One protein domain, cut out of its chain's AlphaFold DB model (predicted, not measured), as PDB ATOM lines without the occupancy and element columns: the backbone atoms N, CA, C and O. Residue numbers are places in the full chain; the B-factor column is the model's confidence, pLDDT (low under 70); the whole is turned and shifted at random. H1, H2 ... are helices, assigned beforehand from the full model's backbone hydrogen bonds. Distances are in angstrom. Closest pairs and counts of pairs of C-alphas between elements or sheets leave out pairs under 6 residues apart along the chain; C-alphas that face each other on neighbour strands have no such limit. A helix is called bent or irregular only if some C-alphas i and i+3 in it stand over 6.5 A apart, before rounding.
ATOM      1  N   PHE A  13      96.370 156.598 146.377       78.06
ATOM      2  CA  PHE A  13      96.458 156.610 147.834       78.06
ATOM      3  C   PHE A  13      97.690 157.367 148.342       78.06
ATOM      4  O   PHE A  13      97.573 158.251 149.191       78.06
ATOM      5  N   VAL A  14      98.873 157.036 147.815       82.88
ATOM      6  CA  VAL A  14     100.135 157.676 148.212       82.88
ATOM      7  C   VAL A  14     100.114 159.161 147.862       82.88
ATOM      8  O   VAL A  14     100.539 159.979 148.675       82.88
ATOM      9  N   LEU A  15      99.577 159.526 146.699       86.25
ATOM     10  CA  LEU A  15      99.500 160.916 146.264       86.25
ATOM     11  C   LEU A  15      98.595 161.744 147.185       86.25
ATOM     12  O   LEU A  15      99.007 162.804 147.651       86.25
ATOM     13  N   HIS A  16      97.408 161.233 147.523       86.44
ATOM     14  CA  HIS A  16      96.504 161.880 148.474       86.44
ATOM     15  C   HIS A  16      97.102 161.952 149.880       86.44
ATOM     16  O   HIS A  16      96.947 162.968 150.557       86.44
ATOM     17  N   PHE A  17      97.819 160.913 150.314       84.12
ATOM     18  CA  PHE A  17      98.508 160.915 151.601       84.12
ATOM     19  C   PHE A  17      99.593 161.998 151.653       84.12
ATOM     20  O   PHE A  17      99.601 162.810 152.575       84.12
ATOM     21  N   ILE A  18     100.472 162.056 150.647       88.94
ATOM     22  CA  ILE A  18     101.538 163.065 150.546       88.94
ATOM     23  C   ILE A  18     100.944 164.469 150.454       88.94
ATOM     24  O   ILE A  18     101.390 165.374 151.159       88.94
ATOM     25  N   PHE A  19      99.914 164.660 149.633       88.81
ATOM     26  CA  PHE A  19      99.257 165.954 149.503       88.81
ATOM     27  C   PHE A  19      98.626 166.397 150.829       88.81
ATOM     28  O   PHE A  19      98.842 167.525 151.271       88.81
ATOM     29  N   GLY A  20      97.928 165.490 151.516       88.38
ATOM     30  CA  GLY A  20      97.362 165.742 152.840       88.38
ATOM     31  C   GLY A  20      98.417 166.074 153.894       88.38
ATOM     32  O   GLY A  20      98.201 166.986 154.691       88.38
ATOM     33  N   LEU A  21      99.570 165.391 153.874       89.50
ATOM     34  CA  LEU A  21     100.710 165.707 154.740       89.50
ATOM     35  C   LEU A  21     101.186 167.145 154.511       89.50
ATOM     36  O   LEU A  21     101.302 167.909 155.466       89.50
ATOM     37  N   ILE A  22     101.436 167.521 153.254       91.69
ATOM     38  CA  ILE A  22     101.958 168.844 152.895       91.69
ATOM     39  C   ILE A  22     100.972 169.937 153.312       91.69
ATOM     40  O   ILE A  22     101.352 170.868 154.022       91.69
ATOM     41  N   VAL A  23      99.703 169.809 152.918       91.50
ATOM     42  CA  VAL A  23      98.670 170.808 153.221       91.50
ATOM     43  C   VAL A  23      98.496 170.971 154.730       91.50
ATOM     44  O   VAL A  23      98.452 172.097 155.222       91.50
ATOM     45  N   ALA A  24      98.455 169.874 155.487       90.81
ATOM     46  CA  ALA A  24      98.277 169.958 156.931       90.81
ATOM     47  C   ALA A  24      99.511 170.486 157.671       90.81
ATOM     48  O   ALA A  24      99.344 171.188 158.666       90.81
ATOM     49  N   VAL A  25     100.730 170.221 157.190       91.94
ATOM     50  CA  VAL A  25     101.941 170.864 157.730       91.94
ATOM     51  C   VAL A  25     101.903 172.365 157.475       91.94
ATOM     52  O   VAL A  25     102.159 173.125 158.401       91.94
ATOM     53  N   ILE A  26     101.544 172.804 156.265       92.31
ATOM     54  CA  ILE A  26     101.442 174.233 155.936       92.31
ATOM     55  C   ILE A  26     100.431 174.915 156.863       92.31
ATOM     56  O   ILE A  26     100.775 175.895 157.521       92.31
ATOM     57  N   ILE A  27      99.218 174.367 156.982       90.44
ATOM     58  CA  ILE A  27      98.188 174.891 157.893       90.44
ATOM     59  C   ILE A  27      98.689 174.866 159.340       90.44
ATOM     60  O   ILE A  27      98.552 175.850 160.057       90.44
ATOM     61  N   GLY A  28      99.312 173.767 159.770       87.56
ATOM     62  CA  GLY A  28      99.867 173.629 161.112       87.56
ATOM     63  C   GLY A  28     100.949 174.665 161.415       87.56
ATOM     64  O   GLY A  28     100.999 175.170 162.532       87.56
ATOM     65  N   VAL A  29     101.782 175.026 160.437       89.12
ATOM     66  CA  VAL A  29     102.769 176.106 160.566       89.12
ATOM     67  C   VAL A  29     102.056 177.448 160.703       89.12
ATOM     68  O   VAL A  29     102.349 178.174 161.644       89.12
ATOM     69  N   PHE A  30     101.072 177.757 159.857       89.19
ATOM     70  CA  PHE A  30     100.289 178.990 160.013       89.19
ATOM     71  C   PHE A  30      99.586 179.085 161.375       89.19
ATOM     72  O   PHE A  30      99.474 180.170 161.926       89.19
ATOM     73  N   VAL A  31      99.147 177.961 161.946       86.50
ATOM     74  CA  VAL A  31      98.539 177.925 163.287       86.50
ATOM     75  C   VAL A  31      99.588 178.047 164.398       86.50
ATOM     76  O   VAL A  31      99.345 178.688 165.415       86.50
ATOM     77  N   ALA A  32     100.759 177.429 164.240       85.00
ATOM     78  CA  ALA A  32     101.819 177.472 165.246       85.00
ATOM     79  C   ALA A  32     102.547 178.829 165.293       85.00
ATOM     80  O   ALA A  32     103.151 179.161 166.319       85.00
ATOM     81  N   PHE A  33     102.498 179.593 164.199       83.75
ATOM     82  CA  PHE A  33     103.149 180.888 164.031       83.75
ATOM     83  C   PHE A  33     102.103 181.969 163.739       83.75
ATOM     84  O   PHE A  33     101.668 182.131 162.603       83.75
ATOM     85  N   GLU A  34     101.739 182.739 164.760       77.94
ATOM     86  CA  GLU A  34     100.829 183.880 164.636       77.94
ATOM     87  C   GLU A  34     101.666 185.170 164.618       77.94
ATOM     88  O   GLU A  34     102.452 185.410 165.537       77.94
ATOM     89  N   ASP A  35     101.565 185.971 163.551       63.44
ATOM     90  CA  ASP A  35     102.217 187.286 163.409       63.44
ATOM     91  C   ASP A  35     103.692 187.331 163.863       63.44
ATOM     92  O   ASP A  35     104.112 188.172 164.661       63.44
ATOM     93  N   TYR A  36     104.507 186.403 163.347       61.91
ATOM     94  CA  TYR A  36     105.948 186.279 163.629       61.91
ATOM     95  C   TYR A  36     106.309 185.888 165.072       61.91
ATOM     96  O   TYR A  36     107.494 185.834 165.419       61.91
ATOM     97  N   ARG A  37     105.322 185.563 165.911       69.56
ATOM     98  CA  ARG A  37     105.523 185.007 167.250       69.56
ATOM     99  C   ARG A  37     105.090 183.545 167.276       69.56
ATOM    100  O   ARG A  37     104.125 183.124 166.647       69.56
ATOM    101  N   LEU A  38     105.849 182.749 168.019       74.75
ATOM    102  CA  LEU A  38     105.506 181.361 168.293       74.75
ATOM    103  C   LEU A  38     104.265 181.336 169.193       74.75
ATOM    104  O   LEU A  38     104.366 181.635 170.384       74.75
ATOM    105  N   TRP A  39     103.111 180.992 168.615       84.06
ATOM    106  CA  TRP A  39     101.873 180.784 169.366       84.06
ATOM    107  C   TRP A  39     102.018 179.564 170.283       84.06
ATOM    108  O   TRP A  39     101.619 179.597 171.446       84.06
ATOM    109  N   MET A  40     102.688 178.513 169.794       82.12
ATOM    110  CA  MET A  40     103.067 177.342 170.592       82.12
ATOM    111  C   MET A  40     104.479 177.447 171.163       82.12
ATOM    112  O   MET A  40     105.405 177.928 170.514       82.12
ATOM    113  N   ARG A  41     104.687 176.895 172.363       84.94
ATOM    114  CA  ARG A  41     106.029 176.715 172.935       84.94
ATOM    115  C   ARG A  41     106.877 175.864 171.984       84.94
ATOM    116  O   ARG A  41     106.447 174.789 171.577       84.94
ATOM    117  N   ALA A  42     108.110 176.297 171.705       84.31
ATOM    118  CA  ALA A  42     109.051 175.620 170.802       84.31
ATOM    119  C   ALA A  42     109.115 174.074 170.923       84.31
ATOM    120  O   ALA A  42     109.060 173.414 169.885       84.31
ATOM    121  N   PRO A  43     109.159 173.451 172.125       87.25
ATOM    122  CA  PRO A  43     109.190 171.986 172.233       87.25
ATOM    123  C   PRO A  43     107.893 171.282 171.797       87.25
ATOM    124  O   PRO A  43     107.911 170.079 171.545       87.25
ATOM    125  N   LEU A  44     106.768 171.997 171.712       88.00
ATOM    126  CA  LEU A  44     105.456 171.449 171.348       88.00
ATOM    127  C   LEU A  44     105.149 171.581 169.851       88.00
ATOM    128  O   LEU A  44     104.284 170.870 169.343       88.00
ATOM    129  N   VAL A  45     105.884 172.440 169.138       87.38
ATOM    130  CA  VAL A  45     105.679 172.709 167.707       87.38
ATOM    131  C   VAL A  45     105.886 171.447 166.875       87.38
ATOM    132  O   VAL A  45     105.007 171.064 166.114       87.38
ATOM    133  N   MET A  46     107.011 170.750 167.046       88.44
ATOM    134  CA  MET A  46     107.309 169.540 166.270       88.44
ATOM    135  C   MET A  46     106.288 168.407 166.472       88.44
ATOM    136  O   MET A  46     105.811 167.868 165.471       88.44
ATOM    137  N   PRO A  47     105.894 168.037 167.708       89.31
ATOM    138  CA  PRO A  47     104.848 167.033 167.892       89.31
ATOM    139  C   PRO A  47     103.471 167.510 167.411       89.31
ATOM    140  O   PRO A  47     102.724 166.702 166.864       89.31
ATOM    141  N   PHE A  48     103.140 168.802 167.530       90.50
ATOM    142  CA  PHE A  48     101.912 169.357 166.948       90.50
ATOM    143  C   PHE A  48     101.888 169.243 165.419       90.50
ATOM    144  O   PHE A  48     100.927 168.707 164.870       90.50
ATOM    145  N   LEU A  49     102.954 169.677 164.739       91.56
ATOM    146  CA  LEU A  49     103.082 169.601 163.281       91.56
ATOM    147  C   LEU A  49     103.078 168.154 162.788       91.56
ATOM    148  O   LEU A  49     102.428 167.849 161.795       91.56
ATOM    149  N   SER A  50     103.748 167.254 163.507       90.88
ATOM    150  CA  SER A  50     103.754 165.822 163.190       90.88
ATOM    151  C   SER A  50     102.359 165.211 163.343       90.88
ATOM    152  O   SER A  50     101.919 164.445 162.486       90.88
ATOM    153  N   GLY A  51     101.631 165.586 164.401       89.38
ATOM    154  CA  GLY A  51     100.244 165.178 164.600       89.38
ATOM    155  C   GLY A  51      99.316 165.706 163.503       89.38
ATOM    156  O   GLY A  51      98.560 164.937 162.909       89.38
ATOM    157  N   ALA A  52      99.441 166.994 163.167       90.19
ATOM    158  CA  ALA A  52      98.687 167.640 162.098       90.19
ATOM    159  C   ALA A  52      98.961 166.984 160.737       90.19
ATOM    160  O   ALA A  52      98.021 166.685 160.006       90.19
ATOM    161  N   ALA A  53     100.224 166.681 160.430       90.06
ATOM    162  CA  ALA A  53     100.614 165.971 159.218       90.06
ATOM    163  C   ALA A  53      99.930 164.596 159.141       90.06
ATOM    164  O   ALA A  53      99.253 164.295 158.159       90.06
ATOM    165  N   LEU A  54     100.050 163.775 160.189       88.75
ATOM    166  CA  LEU A  54      99.455 162.435 160.228       88.75
ATOM    167  C   LEU A  54      97.924 162.463 160.118       88.75
ATOM    168  O   LEU A  54      97.347 161.615 159.430       88.75
ATOM    169  N   LEU A  55      97.278 163.454 160.740       88.81
ATOM    170  CA  LEU A  55      95.849 163.719 160.573       88.81
ATOM    171  C   LEU A  55      95.509 164.050 159.124       88.81
ATOM    172  O   LEU A  55      94.648 163.398 158.535       88.81
ATOM    173  N   GLY A  56      96.194 165.035 158.546       86.50
ATOM    174  CA  GLY A  56      95.964 165.497 157.182       86.50
ATOM    175  C   GLY A  56      96.161 164.399 156.152       86.50
ATOM    176  O   GLY A  56      95.262 164.136 155.355       86.50
ATOM    177  N   GLY A  57      97.297 163.706 156.209       85.75
ATOM    178  CA  GLY A  57      97.602 162.580 155.329       85.75
ATOM    179  C   GLY A  57      96.592 161.445 155.488       85.75
ATOM    180  O   GLY A  57      96.057 160.949 154.499       85.75
ATOM    181  N   GLY A  58      96.261 161.065 156.726       84.38
ATOM    182  CA  GLY A  58      95.299 159.996 156.996       84.38
ATOM    183  C   GLY A  58      93.879 160.313 156.516       84.38
ATOM    184  O   GLY A  58      93.215 159.441 155.951       84.38
ATOM    185  N   VAL A  59      93.413 161.554 156.698       85.31
ATOM    186  CA  VAL A  59      92.101 162.016 156.216       85.31
ATOM    187  C   VAL A  59      92.086 162.112 154.693       85.31
ATOM    188  O   VAL A  59      91.177 161.561 154.070       85.31
ATOM    189  N   ALA A  60      93.101 162.735 154.091       84.62
ATOM    190  CA  ALA A  60      93.203 162.887 152.643       84.62
ATOM    191  C   ALA A  60      93.296 161.532 151.934       84.62
ATOM    192  O   ALA A  60      92.595 161.309 150.961       84.62
ATOM    193  N   ALA A  61      94.061 160.574 152.450       82.69
ATOM    194  CA  ALA A  61      94.151 159.242 151.849       82.69
ATOM    195  C   ALA A  61      92.862 158.408 152.004       82.69
ATOM    196  O   ALA A  61      92.586 157.516 151.201       82.69
ATOM    197  N   LYS A  62      92.051 158.689 153.034       79.81
ATOM    198  CA  LYS A  62      90.784 157.983 153.284       79.81
ATOM    199  C   LYS A  62      89.600 158.588 152.522       79.81
ATOM    200  O   LYS A  62      88.675 157.856 152.173       79.81
ATOM    201  N   TRP A  63      89.599 159.902 152.301       79.19
ATOM    202  CA  TRP A  63      88.469 160.639 151.716       79.19
ATOM    203  C   TRP A  63      88.795 161.353 150.403       79.19
ATOM    204  O   TRP A  63      87.872 161.804 149.732       79.19
ATOM    205  N   GLY A  64      90.064 161.445 150.017       75.88
ATOM    206  CA  GLY A  64      90.530 162.182 148.843       75.88
ATOM    207  C   GLY A  64      89.922 161.672 147.546       75.88
ATOM    208  O   GLY A  64      89.327 162.458 146.818       75.88
ATOM    209  N   ASP A  65      89.916 160.352 147.343       70.00
ATOM    210  CA  ASP A  65      89.286 159.748 146.161       70.00
ATOM    211  C   ASP A  65      87.778 160.069 146.086       70.00
ATOM    212  O   ASP A  65      87.234 160.302 145.007       70.00
ATOM    213  N   ARG A  66      87.089 160.149 147.238       69.19
ATOM    214  CA  ARG A  66      85.656 160.501 147.303       69.19
ATOM    215  C   ARG A  66      85.410 161.981 147.021       69.19
ATOM    216  O   ARG A  66      84.446 162.313 146.340       69.19
ATOM    217  N   LEU A  67      86.261 162.856 147.554       70.12
ATOM    218  CA  LEU A  67      86.195 164.300 147.323       70.12
ATOM    219  C   LEU A  67      86.459 164.624 145.854       70.12
ATOM    220  O   LEU A  67      85.696 165.376 145.250       70.12
ATOM    221  N   TRP A  68      87.478 164.004 145.263       69.31
ATOM    222  CA  TRP A  68      87.804 164.184 143.854       69.31
ATOM    223  C   TRP A  68      86.660 163.726 142.946       69.31
ATOM    224  O   TRP A  68      86.218 164.492 142.094       69.31
ATOM    225  N   ALA A  69      86.100 162.539 143.207       65.31
ATOM    226  CA  ALA A  69      84.939 162.029 142.476       65.31
ATOM    227  C   ALA A  69      83.699 162.935 142.605       65.31
ATOM    228  O   ALA A  69      82.924 163.039 141.660       65.31
ATOM    229  N   THR A  86      94.013 146.579 154.864       70.25
ATOM    230  CA  THR A  86      95.308 147.080 155.336       70.25
ATOM    231  C   THR A  86      95.480 148.593 155.160       70.25
ATOM    232  O   THR A  86      95.891 149.245 156.116       70.25
ATOM    233  N   SER A  87      95.128 149.188 154.012       67.31
ATOM    234  CA  SER A  87      95.248 150.643 153.800       67.31
ATOM    235  C   SER A  87      94.264 151.420 154.676       67.31
ATOM    236  O   SER A  87      94.634 152.419 155.292       67.31
ATOM    237  N   ALA A  88      93.041 150.904 154.836       70.44
ATOM    238  CA  ALA A  88      92.054 151.473 155.750       70.44
ATOM    239  C   ALA A  88      92.530 151.451 157.214       70.44
ATOM    240  O   ALA A  88      92.320 152.421 157.949       70.44
ATOM    241  N   TRP A  89      93.190 150.366 157.633       79.75
ATOM    242  CA  TRP A  89      93.753 150.249 158.977       79.75
ATOM    243  C   TRP A  89      94.923 151.216 159.191       79.75
ATOM    244  O   TRP A  89      94.929 151.931 160.193       79.75
ATOM    245  N   ILE A  90      95.845 151.327 158.226       81.00
ATOM    246  CA  ILE A  90      96.966 152.283 158.273       81.00
ATOM    247  C   ILE A  90      96.453 153.724 158.370       81.00
ATOM    248  O   ILE A  90      96.875 154.454 159.263       81.00
ATOM    249  N   CYS A  91      95.480 154.122 157.542       82.19
ATOM    250  CA  CYS A  91      94.861 155.446 157.650       82.19
ATOM    251  C   CYS A  91      94.253 155.686 159.029       82.19
ATOM    252  O   CYS A  91      94.424 156.763 159.594       82.19
ATOM    253  N   SER A  92      93.548 154.698 159.584       82.56
ATOM    254  CA  SER A  92      92.949 154.837 160.911       82.56
ATOM    255  C   SER A  92      94.007 154.993 162.003       82.56
ATOM    256  O   SER A  92      93.801 155.785 162.919       82.56
ATOM    257  N   MET A  93      95.136 154.285 161.899       87.12
ATOM    258  CA  MET A  93      96.273 154.431 162.813       87.12
ATOM    259  C   MET A  93      96.940 155.803 162.674       87.12
ATOM    260  O   MET A  93      97.197 156.442 163.689       87.12
ATOM    261  N   CYS A  94      97.157 156.296 161.450       86.25
ATOM    262  CA  CYS A  94      97.695 157.639 161.210       86.25
ATOM    263  C   CYS A  94      96.776 158.723 161.778       86.25
ATOM    264  O   CYS A  94      97.251 159.611 162.480       86.25
ATOM    265  N   ILE A  95      95.464 158.623 161.544       88.06
ATOM    266  CA  ILE A  95      94.488 159.564 162.106       88.06
ATOM    267  C   ILE A  95      94.531 159.504 163.633       88.06
ATOM    268  O   ILE A  95      94.641 160.541 164.273       88.06
ATOM    269  N   PHE A  96      94.482 158.312 164.229       90.62
ATOM    270  CA  PHE A  96      94.495 158.165 165.682       90.62
ATOM    271  C   PHE A  96      95.778 158.727 166.309       90.62
ATOM    272  O   PHE A  96      95.705 159.558 167.213       90.62
ATOM    273  N   ALA A  97      96.948 158.334 165.799       90.06
ATOM    274  CA  ALA A  97      98.237 158.849 166.256       90.06
ATOM    275  C   ALA A  97      98.327 160.370 166.077       90.06
ATOM    276  O   ALA A  97      98.802 161.074 166.968       90.06
ATOM    277  N   GLY A  98      97.811 160.873 164.956       86.69
ATOM    278  CA  GLY A  98      97.712 162.293 164.674       86.69
ATOM    279  C   GLY A  98      96.857 163.040 165.701       86.69
ATOM    280  O   GLY A  98      97.338 164.001 166.295       86.69
ATOM    281  N   VAL A  99      95.639 162.555 165.998       90.88
ATOM    282  CA  VAL A  99      94.758 163.128 167.038       90.88
ATOM    283  C   VAL A  99      95.486 163.164 168.375       90.88
ATOM    284  O   VAL A  99      95.499 164.201 169.033       90.88
ATOM    285  N   VAL A 100      96.094 162.048 168.784       92.69
ATOM    286  CA  VAL A 100      96.764 161.935 170.085       92.69
ATOM    287  C   VAL A 100      97.913 162.934 170.198       92.69
ATOM    288  O   VAL A 100      97.998 163.642 171.202       92.69
ATOM    289  N   LEU A 101      98.770 163.039 169.180       89.50
ATOM    290  CA  LEU A 101      99.893 163.983 169.169       89.50
ATOM    291  C   LEU A 101      99.422 165.440 169.171       89.50
ATOM    292  O   LEU A 101      99.897 166.239 169.974       89.50
ATOM    293  N   THR A 102      98.452 165.790 168.326       87.38
ATOM    294  CA  THR A 102      97.923 167.156 168.264       87.38
ATOM    295  C   THR A 102      97.225 167.536 169.572       87.38
ATOM    296  O   THR A 102      97.506 168.597 170.126       87.38
ATOM    297  N   ALA A 103      96.377 166.659 170.118       90.25
ATOM    298  CA  ALA A 103      95.654 166.906 171.364       90.25
ATOM    299  C   ALA A 103      96.594 167.012 172.572       90.25
ATOM    300  O   ALA A 103      96.421 167.904 173.398       90.25
ATOM    301  N   THR A 104      97.613 166.154 172.671       90.88
ATOM    302  CA  THR A 104      98.597 166.237 173.766       90.88
ATOM    303  C   THR A 104      99.459 167.491 173.676       90.88
ATOM    304  O   THR A 104      99.722 168.107 174.708       90.88
ATOM    305  N   SER A 105      99.860 167.913 172.474       87.75
ATOM    306  CA  SER A 105     100.581 169.177 172.286       87.75
ATOM    307  C   SER A 105      99.726 170.387 172.651       87.75
ATOM    308  O   SER A 105     100.218 171.288 173.324       87.75
ATOM    309  N   LEU A 106      98.445 170.396 172.266       87.69
ATOM    310  CA  LEU A 106      97.511 171.457 172.653       87.69
ATOM    311  C   LEU A 106      97.276 171.465 174.167       87.69
ATOM    312  O   LEU A 106      97.372 172.513 174.794       87.69
ATOM    313  N   PHE A 107      97.053 170.304 174.784       91.44
ATOM    314  CA  PHE A 107      96.862 170.210 176.232       91.44
ATOM    315  C   PHE A 107      98.074 170.752 177.007       91.44
ATOM    316  O   PHE A 107      97.909 171.565 177.910       91.44
ATOM    317  N   LYS A 108      99.297 170.382 176.602       88.25
ATOM    318  CA  LYS A 108     100.553 170.882 177.199       88.25
ATOM    319  C   LYS A 108     100.849 172.357 176.915       88.25
ATOM    320  O   LYS A 108     101.749 172.928 177.528       88.25
ATOM    321  N   GLN A 109     100.176 172.956 175.938       85.81
ATOM    322  CA  GLN A 109     100.312 174.380 175.656       85.81
ATOM    323  C   GLN A 109      99.512 175.213 176.665       85.81
ATOM    324  O   GLN A 109      99.973 176.284 177.060       85.81
ATOM    325  N   PHE A 110      98.342 174.719 177.085       82.50
ATOM    326  CA  PHE A 110      97.418 175.427 177.981       82.50
ATOM    327  C   PHE A 110      97.554 175.058 179.467       82.50
ATOM    328  O   PHE A 110      96.987 175.760 180.303       82.50
ATOM    329  N   HIS A 111      98.290 173.994 179.797       76.12
ATOM    330  CA  HIS A 111      98.528 173.511 181.163       76.12
ATOM    331  C   HIS A 111     100.029 173.467 181.490       76.12
ATOM    332  O   HIS A 111     100.374 173.597 182.687       76.12
TER     333      HIS A 111
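AT A GLANCE: This is residues 13 to 69 and 86 to 111 of the 111 residues of an uncharacterized protein of Verrucomicrobiaceae bacterium (UniProt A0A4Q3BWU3). Three long helices make an elongated slab, in which H2, the longest by residues, lies in the middle with H1 on one side of it and H3 on the other. H2 runs opposite to both and slants across them, and its last part turns off at a kink near residue 63; a loop at the other end of the slab joins H1 to H2. The printed part has 83 residues, with three named helices in the order H1, H2, H3 and no named strand, and its class is all helix. The whole is compact, with a radius of gyration of the C-alphas of 13.4 A, and its C-alphas span 39 by 23 by 15 A.

HOW THE PARTS SIT: H2, residues 42 to 69, touches both other helices. H1, residues 13 to 32, touches H2 with 50 pairs of C-alphas within 8 A; the closest are those of Gly 20 and Gly 57, 4.0 A apart. Their lines stand at a steep tilt of 41 degrees, opposite ways, and the two form a helical hairpin. H3, residues 86 to 110, touches H2 with 48 such pairs, the closest C-alphas being those of Gly 51 and Gly 98, 3.8 A apart. These two run opposite ways at a tilt of 36 degrees, only just steep. H1 and H3 are apart. In H1 and H3 every O i to N i+4 pair is within hydrogen-bond range; in H2 20 of 24 are.

IN THESE COORDINATES: H2 measures 39.6 A from C-alpha 42 at (109.051, 175.620, 170.802) to C-alpha 69 at (84.939, 162.029, 142.476). It is irregular: C-alphas 62 and 65 are 7.5 A apart, and it has a kink of 52 degrees near residue 63. H1 begins with C-alpha 13 at (96.458, 156.610, 147.834) and is 27.7 A long. H3 is 36.3 A long and ends with C-alpha 110 at (97.418, 175.427, 177.981). Between H1 and H2, residues 33 to 34 pair antiparallel with residues 37 to 38, stretches too short to be named strands.

THE WHOLE: The two C-alphas farthest apart are those of Ala 69 and His 111, 42.6 A; His 111 is the chain's last residue. Residues 70 to 85 are cut out, and C-alphas 69 and 86 are 22.3 A apart across this cut, which holds the link from H2 to H3. The link from H1 to H2, of 9 residues, is short. The mean pLDDT of the printed part is 84.1, and it is under 70 in residues 35 to 37, residue 66, residues 68 to 69 and residue 87.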